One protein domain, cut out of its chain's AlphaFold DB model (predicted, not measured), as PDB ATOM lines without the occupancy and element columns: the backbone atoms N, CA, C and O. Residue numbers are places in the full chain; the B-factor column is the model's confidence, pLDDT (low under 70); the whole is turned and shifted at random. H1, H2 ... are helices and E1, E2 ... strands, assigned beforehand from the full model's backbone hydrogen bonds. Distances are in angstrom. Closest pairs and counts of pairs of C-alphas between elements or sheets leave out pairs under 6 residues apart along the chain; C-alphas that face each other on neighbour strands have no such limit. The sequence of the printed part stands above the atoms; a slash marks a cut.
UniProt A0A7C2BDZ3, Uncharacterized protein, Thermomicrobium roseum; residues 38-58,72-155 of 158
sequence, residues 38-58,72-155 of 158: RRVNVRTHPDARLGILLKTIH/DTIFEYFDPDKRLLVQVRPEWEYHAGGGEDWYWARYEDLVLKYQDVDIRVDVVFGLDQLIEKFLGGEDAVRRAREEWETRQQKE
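AT A GLANCE: This is residues 38 to 58 and 72 to 155 of the 158 residues of an uncharacterized protein of Thermomicrobium roseum (UniProt A0A7C2BDZ3). A twisted four-stranded sheet forms the middle layer, with H3 packed on one face, H4 and H1 on the other, and H5 as an arm whose residues 149 to 155 stick out. The 105 printed residues have five named helices and four strands, in the order E1 H1 E2 E3 H2 H3 E4 H4 H5; the mixed sheet runs E1 E2 E3 E4, and the class is mixed, helices and strands. The whole is compact, radius of gyration of the C-alphas 14.7 A, spanning 46 by 31 by 22 A.

HOW THE PARTS SIT: Edge strand E1, residues 38 to 41, is parallel to E2, residues 75 to 79; N 40 and O 76 are within hydrogen-bond range, 2.8 A. E2 and E3, residues 84 to 89, form an antiparallel hairpin, with N 77 and O 86 at 2.8 A. E3 is parallel to edge strand E4, residues 120 to 125, with N 87 and O 122 at 2.9 A. H2, residues 91 to 96, and H3, residues 100 to 113, stand between E3 and E4 in a strand-helix-strand unit, parallel neighbour strands joined through helices, with a right-handed crossover. H3 has a height over the sheet of 8.5 A; H4, residues 126 to 135, is on the opposite face at 8.8 A. H2 only grazes the sheet. H1, residues 46 to 53, touches H4, closest C-alphas Leu 53 and Ile 131, 6.5 A. H5, residues 137 to 155, touches H1 with residues 140 to 144 alone, closest C-alphas Leu 53 and Val 141, 5.3 A. Every O i to N i+4 pair is within hydrogen-bond range in H1, H3 and H5; H2 has 1 of 2, H4 5 of 6.

IN THESE COORDINATES: E1 begins at C-alpha 38 (-39.593, 5.343, -3.811); H5, 27.5 A long, ends at C-alpha 155 (-62.778, -11.474, -10.411). H3 is 20.0 A long, E4 17.2 A.

THE WHOLE: Residues 59 to 71 are not printed; C-alphas 58 and 72 are 7.6 A apart. Of the links printed whole, none is long. Residues 97 to 98 have pLDDT under 70.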
ATOM      1  N   ARG A  38     -40.467   4.576  -4.701       95.62
ATOM      2  CA  ARG A  38     -39.593   5.343  -3.811       95.62
ATOM      3  C   ARG A  38     -40.403   5.963  -2.677       95.62
ATOM      4  O   ARG A  38     -39.929   6.022  -1.547       95.62
ATOM      5  N   ARG A  39     -41.625   6.403  -2.980       96.62
ATOM      6  CA  ARG A  39     -42.584   6.947  -2.019       96.62
ATOM      7  C   ARG A  39     -43.991   6.531  -2.402       96.62
ATOM      8  O   ARG A  39     -44.355   6.603  -3.568       96.62
ATOM      9  N   VAL A  40     -44.781   6.126  -1.420       96.25
ATOM     10  CA  VAL A  40     -46.163   5.684  -1.571       96.25
ATOM     11  C   VAL A  40     -47.060   6.631  -0.793       96.25
ATOM     12  O   VAL A  40     -47.054   6.611   0.433       96.25
ATOM     13  N   ASN A  41     -47.874   7.413  -1.494       95.44
ATOM     14  CA  ASN A  41     -48.984   8.136  -0.891       95.44
ATOM     15  C   ASN A  41     -50.227   7.236  -0.899       95.44
ATOM     16  O   ASN A  41     -50.783   6.929  -1.956       95.44
ATOM     17  N   VAL A  42     -50.675   6.804   0.280       93.75
ATOM     18  CA  VAL A  42     -51.790   5.845   0.380       93.75
ATOM     19  C   VAL A  42     -53.149   6.424   0.018       93.75
ATOM     20  O   VAL A  42     -54.056   5.658  -0.293       93.75
ATOM     21  N   ARG A  43     -53.303   7.754   0.024       91.88
ATOM     22  CA  ARG A  43     -54.550   8.395  -0.404       91.88
ATOM     23  C   ARG A  43     -54.725   8.282  -1.916       91.88
ATOM     24  O   ARG A  43     -55.832   8.043  -2.382       91.88
ATOM     25  N   THR A  44     -53.642   8.427  -2.681       91.19
ATOM     26  CA  THR A  44     -53.685   8.313  -4.149       91.19
ATOM     27  C   THR A  44     -53.504   6.875  -4.635       91.19
ATOM     28  O   THR A  44     -53.981   6.542  -5.715       91.19
ATOM     29  N   HIS A  45     -52.843   6.015  -3.851       91.50
ATOM     30  CA  HIS A  45     -52.571   4.616  -4.196       91.50
ATOM     31  C   HIS A  45     -53.014   3.666  -3.065       91.50
ATOM     32  O   HIS A  45     -52.170   3.081  -2.378       91.50
ATOM     33  N   PRO A  46     -54.331   3.471  -2.858       86.44
ATOM     34  CA  PRO A  46     -54.846   2.641  -1.764       86.44
ATOM     35  C   PRO A  46     -54.426   1.168  -1.879       86.44
ATOM     36  O   PRO A  46     -54.181   0.512  -0.868       86.44
ATOM     37  N   ASP A  47     -54.240   0.654  -3.097       89.38
ATOM     38  CA  ASP A  47     -53.767  -0.720  -3.310       89.38
ATOM     39  C   ASP A  47     -52.330  -0.937  -2.820       89.38
ATOM     40  O   ASP A  47     -51.965  -2.047  -2.436       89.38
ATOM     41  N   ALA A  48     -51.514   0.119  -2.746       90.12
ATOM     42  CA  ALA A  48     -50.176   0.012  -2.179       90.12
ATOM     43  C   ALA A  48     -50.228  -0.267  -0.669       90.12
ATOM     44  O   ALA A  48     -49.416  -1.036  -0.157       90.12
ATOM     45  N   ARG A  49     -51.230   0.274   0.042       92.88
ATOM     46  CA  ARG A  49     -51.481  -0.075   1.447       92.88
ATOM     47  C   ARG A  49     -51.836  -1.552   1.596       92.88
ATOM     48  O   ARG A  49     -51.317  -2.205   2.501       92.88
ATOM     49  N   LEU A  50     -52.689  -2.069   0.713       93.31
ATOM     50  CA  LEU A  50     -53.043  -3.487   0.695       93.31
ATOM     51  C   LEU A  50     -51.801  -4.357   0.434       93.31
ATOM     52  O   LEU A  50     -51.548  -5.304   1.174       93.31
ATOM     53  N   GLY A  51     -50.967  -3.977  -0.539       93.62
ATOM     54  CA  GLY A  51     -49.709  -4.663  -0.839       93.62
ATOM     55  C   GLY A  51     -48.708  -4.656   0.321       93.62
ATOM     56  O   GLY A  51     -48.048  -5.663   0.571       93.62
ATOM     57  N   ILE A  52     -48.621  -3.563   1.081       95.00
ATOM     58  CA  ILE A  52     -47.794  -3.488   2.295       95.00
ATOM     59  C   ILE A  52     -48.305  -4.462   3.359       95.00
ATOM     60  O   ILE A  52     -47.528  -5.273   3.858       95.00
ATOM     61  N   LEU A  53     -49.604  -4.422   3.680       95.94
ATOM     62  CA  LEU A  53     -50.215  -5.288   4.701       95.94
ATOM     63  C   LEU A  53     -50.087  -6.778   4.358       95.94
ATOM     64  O   LEU A  53     -49.948  -7.612   5.250       95.94
ATOM     65  N   LEU A  54     -50.107  -7.113   3.068       95.19
ATOM     66  CA  LEU A  54     -49.935  -8.479   2.576       95.19
ATOM     67  C   LEU A  54     -48.468  -8.859   2.316       95.19
ATOM     68  O   LEU A  54     -48.205  -9.996   1.928       95.19
ATOM     69  N   LYS A  55     -47.516  -7.941   2.536       94.75
ATOM     70  CA  LYS A  55     -46.082  -8.100   2.223       94.75
ATOM     71  C   LYS A  55     -45.804  -8.463   0.756       94.75
ATOM     72  O   LYS A  55     -44.842  -9.161   0.436       94.75
ATOM     73  N   THR A  56     -46.653  -7.979  -0.144       93.06
ATOM     74  CA  THR A  56     -46.557  -8.168  -1.599       93.06
ATOM     75  C   THR A  56     -46.107  -6.907  -2.338       93.06
ATOM     76  O   THR A  56     -45.956  -6.932  -3.560       93.06
ATOM     77  N   ILE A  57     -45.846  -5.807  -1.623       93.69
ATOM     78  CA  ILE A  57     -45.198  -4.628  -2.203       93.69
ATOM     79  C   ILE A  57     -43.777  -4.969  -2.678       93.69
ATOM     80  O   ILE A  57     -43.075  -5.752  -2.043       93.69
ATOM     81  N   HIS A  58     -43.366  -4.389  -3.808       94.12
ATOM     82  CA  HIS A  58     -42.035  -4.574  -4.405       94.12
ATOM     83  C   HIS A  58     -41.672  -6.037  -4.680       94.12
ATOM     84  O   HIS A  58     -40.593  -6.512  -4.345       94.12
ATOM     85  N   ASP A  72     -35.856  -6.009  -1.838       89.56
ATOM     86  CA  ASP A  72     -35.537  -5.270  -0.624       89.56
ATOM     87  C   ASP A  72     -34.985  -3.898  -1.014       89.56
ATOM     88  O   ASP A  72     -33.841  -3.763  -1.446       89.56
ATOM     89  N   THR A  73     -35.825  -2.873  -0.894       93.00
ATOM     90  CA  THR A  73     -35.468  -1.482  -1.183       93.00
ATOM     91  C   THR A  73     -35.978  -0.561  -0.090       93.00
ATOM     92  O   THR A  73     -37.017  -0.812   0.522       93.00
ATOM     93  N   ILE A  74     -35.259   0.540   0.118       94.62
ATOM     94  CA  ILE A  74     -35.724   1.641   0.956       94.62
ATOM     95  C   ILE A  74     -36.853   2.362   0.217       94.62
ATOM     96  O   ILE A  74     -36.730   2.643  -0.979       94.62
ATOM     97  N   PHE A  75     -37.936   2.676   0.922       97.00
ATOM     98  CA  PHE A  75     -39.022   3.499   0.394       97.00
ATOM     99  C   PHE A  75     -39.721   4.287   1.505       97.00
ATOM    100  O   PHE A  75     -39.546   4.014   2.689       97.00
ATOM    101  N   GLU A  76     -40.522   5.274   1.126       97.31
ATOM    102  CA  GLU A  76     -41.266   6.131   2.048       97.31
ATOM    103  C   GLU A  76     -42.757   5.798   1.995       97.31
ATOM    104  O   GLU A  76     -43.389   5.862   0.945       97.31
ATOM    105  N   TYR A  77     -43.339   5.454   3.134       97.19
ATOM    106  CA  TYR A  77     -44.779   5.363   3.317       97.19
ATOM    107  C   TYR A  77     -45.311   6.731   3.740       97.19
ATOM    108  O   TYR A  77     -44.836   7.278   4.729       97.19
ATOM    109  N   PHE A  78     -46.299   7.273   3.037       96.50
ATOM    110  CA  PHE A  78     -46.927   8.542   3.383       96.50
ATOM    111  C   PHE A  78     -48.442   8.388   3.548       96.50
ATOM    112  O   PHE A  78     -49.148   7.988   2.619       96.50
ATOM    113  N   ASP A  79     -48.923   8.738   4.741       94.69
ATOM    114  CA  ASP A  79     -50.331   8.843   5.112       94.69
ATOM    115  C   ASP A  79     -50.686  10.325   5.332       94.69
ATOM    116  O   ASP A  79     -50.388  10.889   6.393       94.69
ATOM    117  N   PRO A  80     -51.308  10.983   4.337       92.94
ATOM    118  CA  PRO A  80     -51.658  12.395   4.438       92.94
ATOM    119  C   PRO A  80     -52.820  12.667   5.402       92.94
ATOM    120  O   PRO A  80     -52.968  13.808   5.836       92.94
ATOM    121  N   ASP A  81     -53.645  11.669   5.746       91.56
ATOM    122  CA  ASP A  81     -54.724  11.834   6.732       91.56
ATOM    123  C   ASP A  81     -54.143  11.929   8.146       91.56
ATOM    124  O   ASP A  81     -54.637  12.680   8.984       91.56
ATOM    125  N   LYS A  82     -53.039  11.213   8.393       92.50
ATOM    126  CA  LYS A  82     -52.291  11.254   9.657       92.50
ATOM    127  C   LYS A  82     -51.131  12.249   9.668       92.50
ATOM    128  O   LYS A  82     -50.460  12.357  10.692       92.50
ATOM    129  N   ARG A  83     -50.860  12.927   8.542       94.06
ATOM    130  CA  ARG A  83     -49.640  13.728   8.313       94.06
ATOM    131  C   ARG A  83     -48.377  12.959   8.722       94.06
ATOM    132  O   ARG A  83     -47.515  13.486   9.414       94.06
ATOM    133  N   LEU A  84     -48.304  11.687   8.337       95.31
ATOM    134  CA  LEU A  84     -47.259  10.760   8.761       95.31
ATOM    135  C   LEU A  84     -46.455  10.287   7.552       95.31
ATOM    136  O   LEU A  84     -47.024   9.734   6.613       95.31
ATOM    137  N   LEU A  85     -45.135  10.425   7.622       96.88
ATOM    138  CA  LEU A  85     -44.192   9.829   6.686       96.88
ATOM    139  C   LEU A  85     -43.269   8.860   7.424       96.88
ATOM    140  O   LEU A  85     -42.621   9.223   8.396       96.88
ATOM    141  N   VAL A  86     -43.188   7.621   6.955       97.50
ATOM    142  CA  VAL A  86     -42.317   6.598   7.538       97.50
ATOM    143  C   VAL A  86     -41.345   6.109   6.477       97.50
ATOM    144  O   VAL A  86     -41.774   5.574   5.455       97.50
ATOM    145  N   GLN A  87     -40.042   6.260   6.706       97.06
ATOM    146  CA  GLN A  87     -39.040   5.609   5.865       97.06
ATOM    147  C   GLN A  87     -38.916   4.142   6.279       97.06
ATOM    148  O   GLN A  87     -38.537   3.824   7.405       97.06
ATOM    149  N   VAL A  88     -39.226   3.246   5.353       96.19
ATOM    150  CA  VAL A  88     -39.089   1.804   5.519       96.19
ATOM    151  C   VAL A  88     -37.754   1.387   4.935       96.19
ATOM    152  O   VAL A  88     -37.493   1.600   3.751       96.19
ATOM    153  N   ARG A  89     -36.911   0.783   5.765       93.88
ATOM    154  CA  ARG A  89     -35.615   0.233   5.367       93.88
ATOM    155  C   ARG A  89     -35.633  -1.294   5.449       93.88
ATOM    156  O   ARG A  89     -36.452  -1.841   6.191       93.88
ATOM    157  N   PRO A  90     -34.758  -2.002   4.723       91.81
ATOM    158  CA  PRO A  90     -34.597  -3.441   4.890       91.81
ATOM    159  C   PRO A  90     -34.227  -3.827   6.328       91.81
ATOM    160  O   PRO A  90     -33.443  -3.142   6.982       91.81
ATOM    161  N   GLU A  91     -34.759  -4.947   6.814       88.69
ATOM    162  CA  GLU A  91     -34.550  -5.414   8.195       88.69
ATOM    163  C   GLU A  91     -33.071  -5.681   8.519       88.69
ATOM    164  O   GLU A  91     -32.585  -5.329   9.594       88.69
ATOM    165  N   TRP A  92     -32.318  -6.223   7.558       86.12
ATOM    166  CA  TRP A  92     -30.899  -6.537   7.732       86.12
ATOM    167  C   TRP A  92     -30.032  -5.301   8.022       86.12
ATOM    168  O   TRP A  92     -28.982  -5.438   8.652       86.12
ATOM    169  N   GLU A  93     -30.458  -4.095   7.618       83.75
ATOM    170  CA  GLU A  93     -29.713  -2.862   7.899       83.75
ATOM    171  C   GLU A  93     -29.652  -2.545   9.393       83.75
ATOM    172  O   GLU A  93     -28.650  -2.003   9.857       83.75
ATOM    173  N   TYR A  94     -30.686  -2.914  10.155       80.00
ATOM    174  CA  TYR A  94     -30.703  -2.707  11.600       80.00
ATOM    175  C   TYR A  94     -29.560  -3.473  12.279       80.00
ATOM    176  O   TYR A  94     -28.836  -2.938  13.120       80.00
ATOM    177  N   HIS A  95     -29.351  -4.720  11.856       78.06
ATOM    178  CA  HIS A  95     -28.314  -5.592  12.401       78.06
ATOM    179  C   HIS A  95     -26.915  -5.255  11.874       78.06
ATOM    180  O   HIS A  95     -25.939  -5.398  12.607       78.06
ATOM    181  N   ALA A  96     -26.804  -4.790  10.627       75.81
ATOM    182  CA  ALA A  96     -25.527  -4.421  10.023       75.81
ATOM    183  C   ALA A  96     -24.983  -3.068  10.525       75.81
ATOM    184  O   ALA A  96     -23.769  -2.879  10.557       75.81
ATOM    185  N   GLY A  97     -25.866  -2.135  10.900       63.78
ATOM    186  CA  GLY A  97     -25.520  -0.749  11.243       63.78
ATOM    187  C   GLY A  97     -25.254  -0.465  12.725       63.78
ATOM    188  O   GLY A  97     -24.914   0.666  13.055       63.78
ATOM    189  N   GLY A  98     -25.397  -1.453  13.615       69.12
ATOM    190  CA  GLY A  98     -25.179  -1.272  15.058       69.12
ATOM    191  C   GLY A  98     -26.441  -0.986  15.885       69.12
ATOM    192  O   GLY A  98     -26.325  -0.540  17.021       69.12
ATOM    193  N   GLY A  99     -27.640  -1.270  15.364       79.25
ATOM    194  CA  GLY A  99     -28.890  -1.162  16.125       79.25
ATOM    195  C   GLY A  99     -29.405   0.274  16.269       79.25
ATOM    196  O   GLY A  99     -29.679   0.939  15.269       79.25
ATOM    197  N   GLU A 100     -29.586   0.741  17.509       80.19
ATOM    198  CA  GLU A 100     -30.253   2.020  17.816       80.19
ATOM    199  C   GLU A 100     -29.508   3.251  17.281       80.19
ATOM    200  O   GLU A 100     -30.150   4.165  16.766       80.19
ATOM    201  N   ASP A 101     -28.174   3.267  17.308       82.56
ATOM    202  CA  ASP A 101     -27.390   4.390  16.769       82.56
ATOM    203  C   ASP A 101     -27.653   4.595  15.267       82.56
ATOM    204  O   ASP A 101     -27.723   5.721  14.768       82.56
ATOM    205  N   TRP A 102     -27.873   3.497  14.537       81.69
ATOM    206  CA  TRP A 102     -28.214   3.546  13.118       81.69
ATOM    207  C   TRP A 102     -29.632   4.059  12.879       81.69
ATOM    208  O   TRP A 102     -29.862   4.794  11.916       81.69
ATOM    209  N   TYR A 103     -30.578   3.697  13.750       84.62
ATOM    210  CA  TYR A 103     -31.926   4.264  13.723       84.62
ATOM    211  C   TYR A 103     -31.867   5.786  13.874       84.62
ATOM    212  O   TYR A 103     -32.417   6.489  13.025       84.62
ATOM    213  N   TRP A 104     -31.156   6.293  14.888       86.75
ATOM    214  CA  TRP A 104     -31.067   7.729  15.154       86.75
ATOM    215  C   TRP A 104     -30.427   8.499  14.004       86.75
ATOM    216  O   TRP A 104     -31.004   9.483  13.550       86.75
ATOM    217  N   ALA A 105     -29.319   8.002  13.449       86.12
ATOM    218  CA  ALA A 105     -28.682   8.632  12.294       86.12
ATOM    219  C   ALA A 105     -29.644   8.763  11.097       86.12
ATOM    220  O   ALA A 105     -29.688   9.791  10.425       86.12
ATOM    221  N   ARG A 106     -30.454   7.730  10.827       87.75
ATOM    222  CA  ARG A 106     -31.438   7.758   9.732       87.75
ATOM    223  C   ARG A 106     -32.650   8.622  10.040       87.75
ATOM    224  O   ARG A 106     -33.205   9.232   9.128       87.75
ATOM    225  N   TYR A 107     -33.061   8.662  11.300       89.75
ATOM    226  CA  TYR A 107     -34.130   9.529  11.759       89.75
ATOM    227  C   TYR A 107     -33.744  11.006  11.607       89.75
ATOM    228  O   TYR A 107     -34.510  11.767  11.024       89.75
ATOM    229  N   GLU A 108     -32.539  11.391  12.038       90.38
ATOM    230  CA  GLU A 108     -32.009  12.751  11.875       90.38
ATOM    231  C   GLU A 108     -31.965  13.174  10.401       90.38
ATOM    232  O   GLU A 108     -32.490  14.233  10.053       90.38
ATOM    233  N   ASP A 109     -31.436  12.315   9.519       91.00
ATOM    234  CA  ASP A 109     -31.419  12.553   8.068       91.00
ATOM    235  C   ASP A 109     -32.836  12.833   7.521       91.00
ATOM    236  O   ASP A 109     -33.040  13.709   6.673       91.00
ATOM    237  N   LEU A 110     -33.837  12.089   8.005       91.31
ATOM    238  CA  LEU A 110     -35.225  12.211   7.560       91.31
ATOM    239  C   LEU A 110     -35.903  13.478   8.097       91.31
ATOM    240  O   LEU A 110     -36.628  14.136   7.350       91.31
ATOM    241  N   VAL A 111     -35.652  13.834   9.361       92.00
ATOM    242  CA  VAL A 111     -36.126  15.087   9.968       92.00
ATOM    243  C   VAL A 111     -35.576  16.280   9.194       92.00
ATOM    244  O   VAL A 111     -36.349  17.148   8.804       92.00
ATOM    245  N   LEU A 112     -34.275  16.291   8.891       93.06
ATOM    246  CA  LEU A 112     -33.654  17.356   8.100       93.06
ATOM    247  C   LEU A 112     -34.258  17.447   6.694       93.06
ATOM    248  O   LEU A 112     -34.542  18.542   6.213       93.06
ATOM    249  N   LYS A 113     -34.506  16.303   6.043       92.81
ATOM    250  CA  LYS A 113     -35.117  16.258   4.706       92.81
ATOM    251  C   LYS A 113     -36.514  16.891   4.669       92.81
ATOM    252  O   LYS A 113     -36.871  17.497   3.660       92.81
ATOM    253  N   TYR A 114     -37.304  16.721   5.727       92.12
ATOM    254  CA  TYR A 114     -38.701  17.162   5.791       92.12
ATOM    255  C   TYR A 114     -38.938  18.314   6.778       92.12
ATOM    256  O   TYR A 114     -40.081  18.571   7.138       92.12
ATOM    257  N   GLN A 115     -37.890  19.039   7.182       90.88
ATOM    258  CA  GLN A 115     -37.970  20.097   8.201       90.88
ATOM    259  C   GLN A 115     -38.958  21.227   7.856       90.88
ATOM    260  O   GLN A 115     -39.560  21.814   8.748       90.88
ATOM    261  N   ASP A 116     -39.145  21.505   6.563       90.19
ATOM    262  CA  ASP A 116     -40.018  22.573   6.059       90.19
ATOM    263  C   ASP A 116     -41.437  22.074   5.730       90.19
ATOM    264  O   ASP A 116     -42.252  22.795   5.153       90.19
ATOM    265  N   VAL A 117     -41.737  20.814   6.057       89.06
ATOM    266  CA  VAL A 117     -42.999  20.147   5.746       89.06
ATOM    267  C   VAL A 117     -43.707  19.798   7.054       89.06
ATOM    268  O   VAL A 117     -43.143  19.120   7.905       89.06
ATOM    269  N   ASP A 118     -44.964  20.225   7.212       90.19
ATOM    270  CA  ASP A 118     -45.782  19.946   8.405       90.19
ATOM    271  C   ASP A 118     -46.254  18.476   8.436       90.19
ATOM    272  O   ASP A 118     -47.412  18.151   8.150       90.19
ATOM    273  N   ILE A 119     -45.311  17.572   8.717       92.31
ATOM    274  CA  ILE A 119     -45.508  16.128   8.865       92.31
ATOM    275  C   ILE A 119     -44.702  15.580  10.033       92.31
ATOM    276  O   ILE A 119     -43.592  16.010  10.332       92.31
ATOM    277  N   ARG A 120     -45.237  14.531  10.647       94.19
ATOM    278  CA  ARG A 120     -44.465  13.643  11.503       94.19
ATOM    279  C   ARG A 120     -43.662  12.687  10.629       94.19
ATOM    280  O   ARG A 120     -44.239  12.018   9.771       94.19
ATOM    281  N   VAL A 121     -42.369  12.561  10.907       95.62
ATOM    282  CA  VAL A 121     -41.508  11.545  10.292       95.62
ATOM    283  C   VAL A 121     -41.149  10.432  11.276       95.62
ATOM    284  O   VAL A 121     -41.114  10.664  12.483       95.62
ATOM    285  N   ASP A 122     -40.899   9.226  10.770       96.31
ATOM    286  CA  ASP A 122     -40.347   8.100  11.534       96.31
ATOM    287  C   ASP A 122     -39.562   7.144  10.615       96.31
ATOM    288  O   ASP A 122     -39.663   7.216   9.388       96.31
ATOM    289  N   VAL A 123     -38.796   6.228  11.204       94.94
ATOM    290  CA  VAL A 123     -38.045   5.189  10.484       94.94
ATOM    291  C   VAL A 123     -38.447   3.818  11.017       94.94
ATOM    292  O   VAL A 123     -38.656   3.618  12.208       94.94
ATOM    293  N   VAL A 124     -38.564   2.833  10.136       94.75
ATOM    294  CA  VAL A 124     -38.796   1.440  10.529       94.75
ATOM    295  C   VAL A 124     -37.930   0.507   9.705       94.75
ATOM    296  O   VAL A 124     -37.596   0.796   8.554       94.75
ATOM    297  N   PHE A 125     -37.593  -0.632  10.298       93.25
ATOM    298  CA  PHE A 125     -36.827  -1.683   9.640       93.25
ATOM    299  C   PHE A 125     -37.748  -2.870   9.370       93.25
ATOM    300  O   PHE A 125     -38.226  -3.527  10.293       93.25
ATOM    301  N   GLY A 126     -38.025  -3.112   8.092       93.44
ATOM    302  CA  GLY A 126     -38.952  -4.131   7.622       93.44
ATOM    303  C   GLY A 126     -40.419  -3.687   7.614       93.44
ATOM    304  O   GLY A 126     -40.835  -2.727   8.267       93.44
ATOM    305  N   LEU A 127     -41.227  -4.424   6.846       95.19
ATOM    306  CA  LEU A 127     -42.669  -4.184   6.746       95.19
ATOM    307  C   LEU A 127     -43.396  -4.531   8.047       95.19
ATOM    308  O   LEU A 127     -44.397  -3.897   8.358       95.19
ATOM    309  N   ASP A 128     -42.893  -5.494   8.820       95.00
ATOM    310  CA  ASP A 128     -43.504  -5.896  10.089       95.00
ATOM    311  C   ASP A 128     -43.575  -4.742  11.087       95.00
ATOM    312  O   ASP A 128     -44.653  -4.438  11.594       95.00
ATOM    313  N   GLN A 129     -42.473  -4.009  11.269       95.06
ATOM    314  CA  GLN A 129     -42.463  -2.838  12.143       95.06
ATOM    315  C   GLN A 129     -43.401  -1.730  11.652       95.06
ATOM    316  O   GLN A 129     -44.063  -1.087  12.466       95.06
ATOM    317  N   LEU A 130     -43.484  -1.499  10.333       96.19
ATOM    318  CA  LEU A 130     -44.448  -0.549   9.773       96.19
ATOM    319  C   LEU A 130     -45.880  -0.964  10.137       96.19
ATOM    320  O   LEU A 130     -46.672  -0.145  10.607       96.19
ATOM    321  N   ILE A 131     -46.202  -2.241   9.910       96.69
ATOM    322  CA  ILE A 131     -47.533  -2.805  10.123       96.69
ATOM    323  C   ILE A 131     -47.933  -2.696  11.594       96.69
ATOM    324  O   ILE A 131     -49.008  -2.170  11.899       96.69
ATOM    325  N   GLU A 132     -47.058  -3.150  12.487       96.50
ATOM    326  CA  GLU A 132     -47.272  -3.164  13.930       96.50
ATOM    327  C   GLU A 132     -47.437  -1.748  14.491       96.50
ATOM    328  O   GLU A 132     -48.439  -1.457  15.144       96.50
ATOM    329  N   LYS A 133     -46.508  -0.837  14.177       95.12
ATOM    330  CA  LYS A 133     -46.471   0.500  14.789       95.12
ATOM    331  C   LYS A 133     -47.509   1.466  14.217       95.12
ATOM    332  O   LYS A 133     -48.024   2.307  14.951       95.12
ATOM    333  N   PHE A 134     -47.807   1.385  12.917       95.62
ATOM    334  CA  PHE A 134     -48.547   2.454  12.225       95.62
ATOM    335  C   PHE A 134     -49.799   1.999  11.482       95.62
ATOM    336  O   PHE A 134     -50.689   2.822  11.225       95.62
ATOM    337  N   LEU A 135     -49.895   0.715  11.122       94.44
ATOM    338  CA  LEU A 135     -50.983   0.233  10.268       94.44
ATOM    339  C   LEU A 135     -52.051  -0.574  10.999       94.44
ATOM    340  O   LEU A 135     -53.056  -0.882  10.358       94.44
ATOM    341  N   GLY A 136     -51.880  -0.833  12.297       93.62
ATOM    342  CA  GLY A 136     -52.857  -1.522  13.144       93.62
ATOM    343  C   GLY A 136     -52.577  -3.012  13.358       93.62
ATOM    344  O   GLY A 136     -53.496  -3.733  13.739       93.62
ATOM    345  N   GLY A 137     -51.350  -3.475  13.096       95.31
ATOM    346  CA  GLY A 137     -50.899  -4.821  13.452       95.31
ATOM    347  C   GLY A 137     -51.672  -5.955  12.773       95.31
ATOM    348  O   GLY A 137     -52.147  -5.830  11.640       95.31
ATOM    349  N   GLU A 138     -51.795  -7.076  13.484       94.00
ATOM    350  CA  GLU A 138     -52.393  -8.318  12.976       94.00
ATOM    351  C   GLU A 138     -53.849  -8.149  12.527       94.00
ATOM    352  O   GLU A 138     -54.252  -8.715  11.511       94.00
ATOM    353  N   ASP A 139     -54.631  -7.316  13.217       95.75
ATOM    354  CA  ASP A 139     -56.019  -7.043  12.836       95.75
ATOM    355  C   ASP A 139     -56.123  -6.364  11.470       95.75
ATOM    356  O   ASP A 139     -57.021  -6.662  10.678       95.75
ATOM    357  N   ALA A 140     -55.197  -5.452  11.165       94.31
ATOM    358  CA  ALA A 140     -55.146  -4.821   9.856       94.31
ATOM    359  C   ALA A 140     -54.742  -5.817   8.762       94.31
ATOM    360  O   ALA A 140     -55.331  -5.793   7.681       94.31
ATOM    361  N   VAL A 141     -53.800  -6.720   9.053       94.88
ATOM    362  CA  VAL A 141     -53.396  -7.796   8.134       94.88
ATOM    363  C   VAL A 141     -54.556  -8.755   7.870       94.88
ATOM    364  O   VAL A 141     -54.800  -9.122   6.723       94.88
ATOM    365  N   ARG A 142     -55.305  -9.140   8.907       96.00
ATOM    366  CA  ARG A 142     -56.473 -10.016   8.772       96.00
ATOM    367  C   ARG A 142     -57.539  -9.392   7.873       96.00
ATOM    368  O   ARG A 142     -57.941 -10.024   6.900       96.00
ATOM    369  N   ARG A 143     -57.924  -8.134   8.124       95.06
ATOM    370  CA  ARG A 143     -58.887  -7.411   7.269       95.06
ATOM    371  C   ARG A 143     -58.402  -7.280   5.824       95.06
ATOM    372  O   ARG A 143     -59.186  -7.455   4.900       95.06
ATOM    373  N   ALA A 144     -57.110  -7.019   5.625       93.88
ATOM    374  CA  ALA A 144     -56.509  -6.970   4.293       93.88
ATOM    375  C   ALA A 144     -56.613  -8.312   3.548       93.88
ATOM    376  O   ALA A 144     -56.872  -8.329   2.346       93.88
ATOM    377  N   ARG A 145     -56.441  -9.444   4.243       93.88
ATOM    378  CA  ARG A 145     -56.615 -10.781   3.649       93.88
ATOM    379  C   ARG A 145     -58.065 -11.032   3.243       93.88
ATOM    380  O   ARG A 145     -58.300 -11.430   2.107       93.88
ATOM    381  N   GLU A 146     -59.015 -10.737   4.128       94.94
ATOM    382  CA  GLU A 146     -60.455 -10.862   3.854       94.94
ATOM    383  C   GLU A 146     -60.872 -10.009   2.638       94.94
ATOM    384  O   GLU A 146     -61.590 -10.469   1.743       94.94
ATOM    385  N   GLU A 147     -60.376  -8.770   2.564       93.12
ATOM    386  CA  GLU A 147     -60.599  -7.877   1.428       93.12
ATOM    387  C   GLU A 147     -60.018  -8.451   0.129       93.12
ATOM    388  O   GLU A 147     -60.702  -8.487  -0.898       93.12
ATOM    389  N   TRP A 148     -58.772  -8.930   0.166       92.31
ATOM    390  CA  TRP A 148     -58.102  -9.519  -0.993       92.31
ATOM    391  C   TRP A 148     -58.835 -10.754  -1.521       92.31
ATOM    392  O   TRP A 148     -59.080 -10.864  -2.722       92.31
ATOM    393  N   GLU A 149     -59.239 -11.660  -0.634       92.69
ATOM    394  CA  GLU A 149     -60.005 -12.853  -0.996       92.69
ATOM    395  C   GLU A 149     -61.345 -12.487  -1.633       92.69
ATOM    396  O   GLU A 149     -61.728 -13.067  -2.650       92.69
ATOM    397  N   THR A 150     -62.024 -11.473  -1.095       92.94
ATOM    398  CA  THR A 150     -63.283 -10.974  -1.656       92.94
ATOM    399  C   THR A 150     -63.088 -10.406  -3.065       92.94
ATOM    400  O   THR A 150     -63.898 -10.676  -3.954       92.94
ATOM    401  N   ARG A 151     -62.010  -9.641  -3.304       91.44
ATOM    402  CA  ARG A 151     -61.661  -9.121  -4.640       91.44
ATOM    403  C   ARG A 151     -61.393 -10.270  -5.621       91.44
ATOM    404  O   ARG A 151     -61.997 -10.304  -6.689       91.44
ATOM    405  N   GLN A 152     -60.596 -11.258  -5.214       89.19
ATOM    406  CA  GLN A 152     -60.275 -12.433  -6.033       89.19
ATOM    407  C   GLN A 152     -61.506 -13.286  -6.372       89.19
ATOM    408  O   GLN A 152     -61.619 -13.802  -7.482       89.19
ATOM    409  N   GLN A 153     -62.449 -13.450  -5.441       88.31
ATOM    410  CA  GLN A 153     -63.692 -14.182  -5.708       88.31
ATOM    411  C   GLN A 153     -64.576 -13.457  -6.725       88.31
ATOM    412  O   GLN A 153     -65.120 -14.102  -7.618       88.31
ATOM    413  N   LYS A 154     -64.676 -12.126  -6.634       88.50
ATOM    414  CA  LYS A 154     -65.417 -11.313  -7.610       88.50
ATOM    415  C   LYS A 154     -64.804 -11.387  -9.006       88.50
ATOM    416  O   LYS A 154     -65.544 -11.520  -9.966       88.50
ATOM    417  N   GLU A 155     -63.477 -11.356  -9.119       83.25
ATOM    418  CA  GLU A 155     -62.778 -11.474 -10.411       83.25
ATOM    419  C   GLU A 155     -62.909 -12.868 -11.047       83.25
ATOM    420  O   GLU A 155     -62.816 -13.008 -12.265       83.25
TER     421      GLU A 155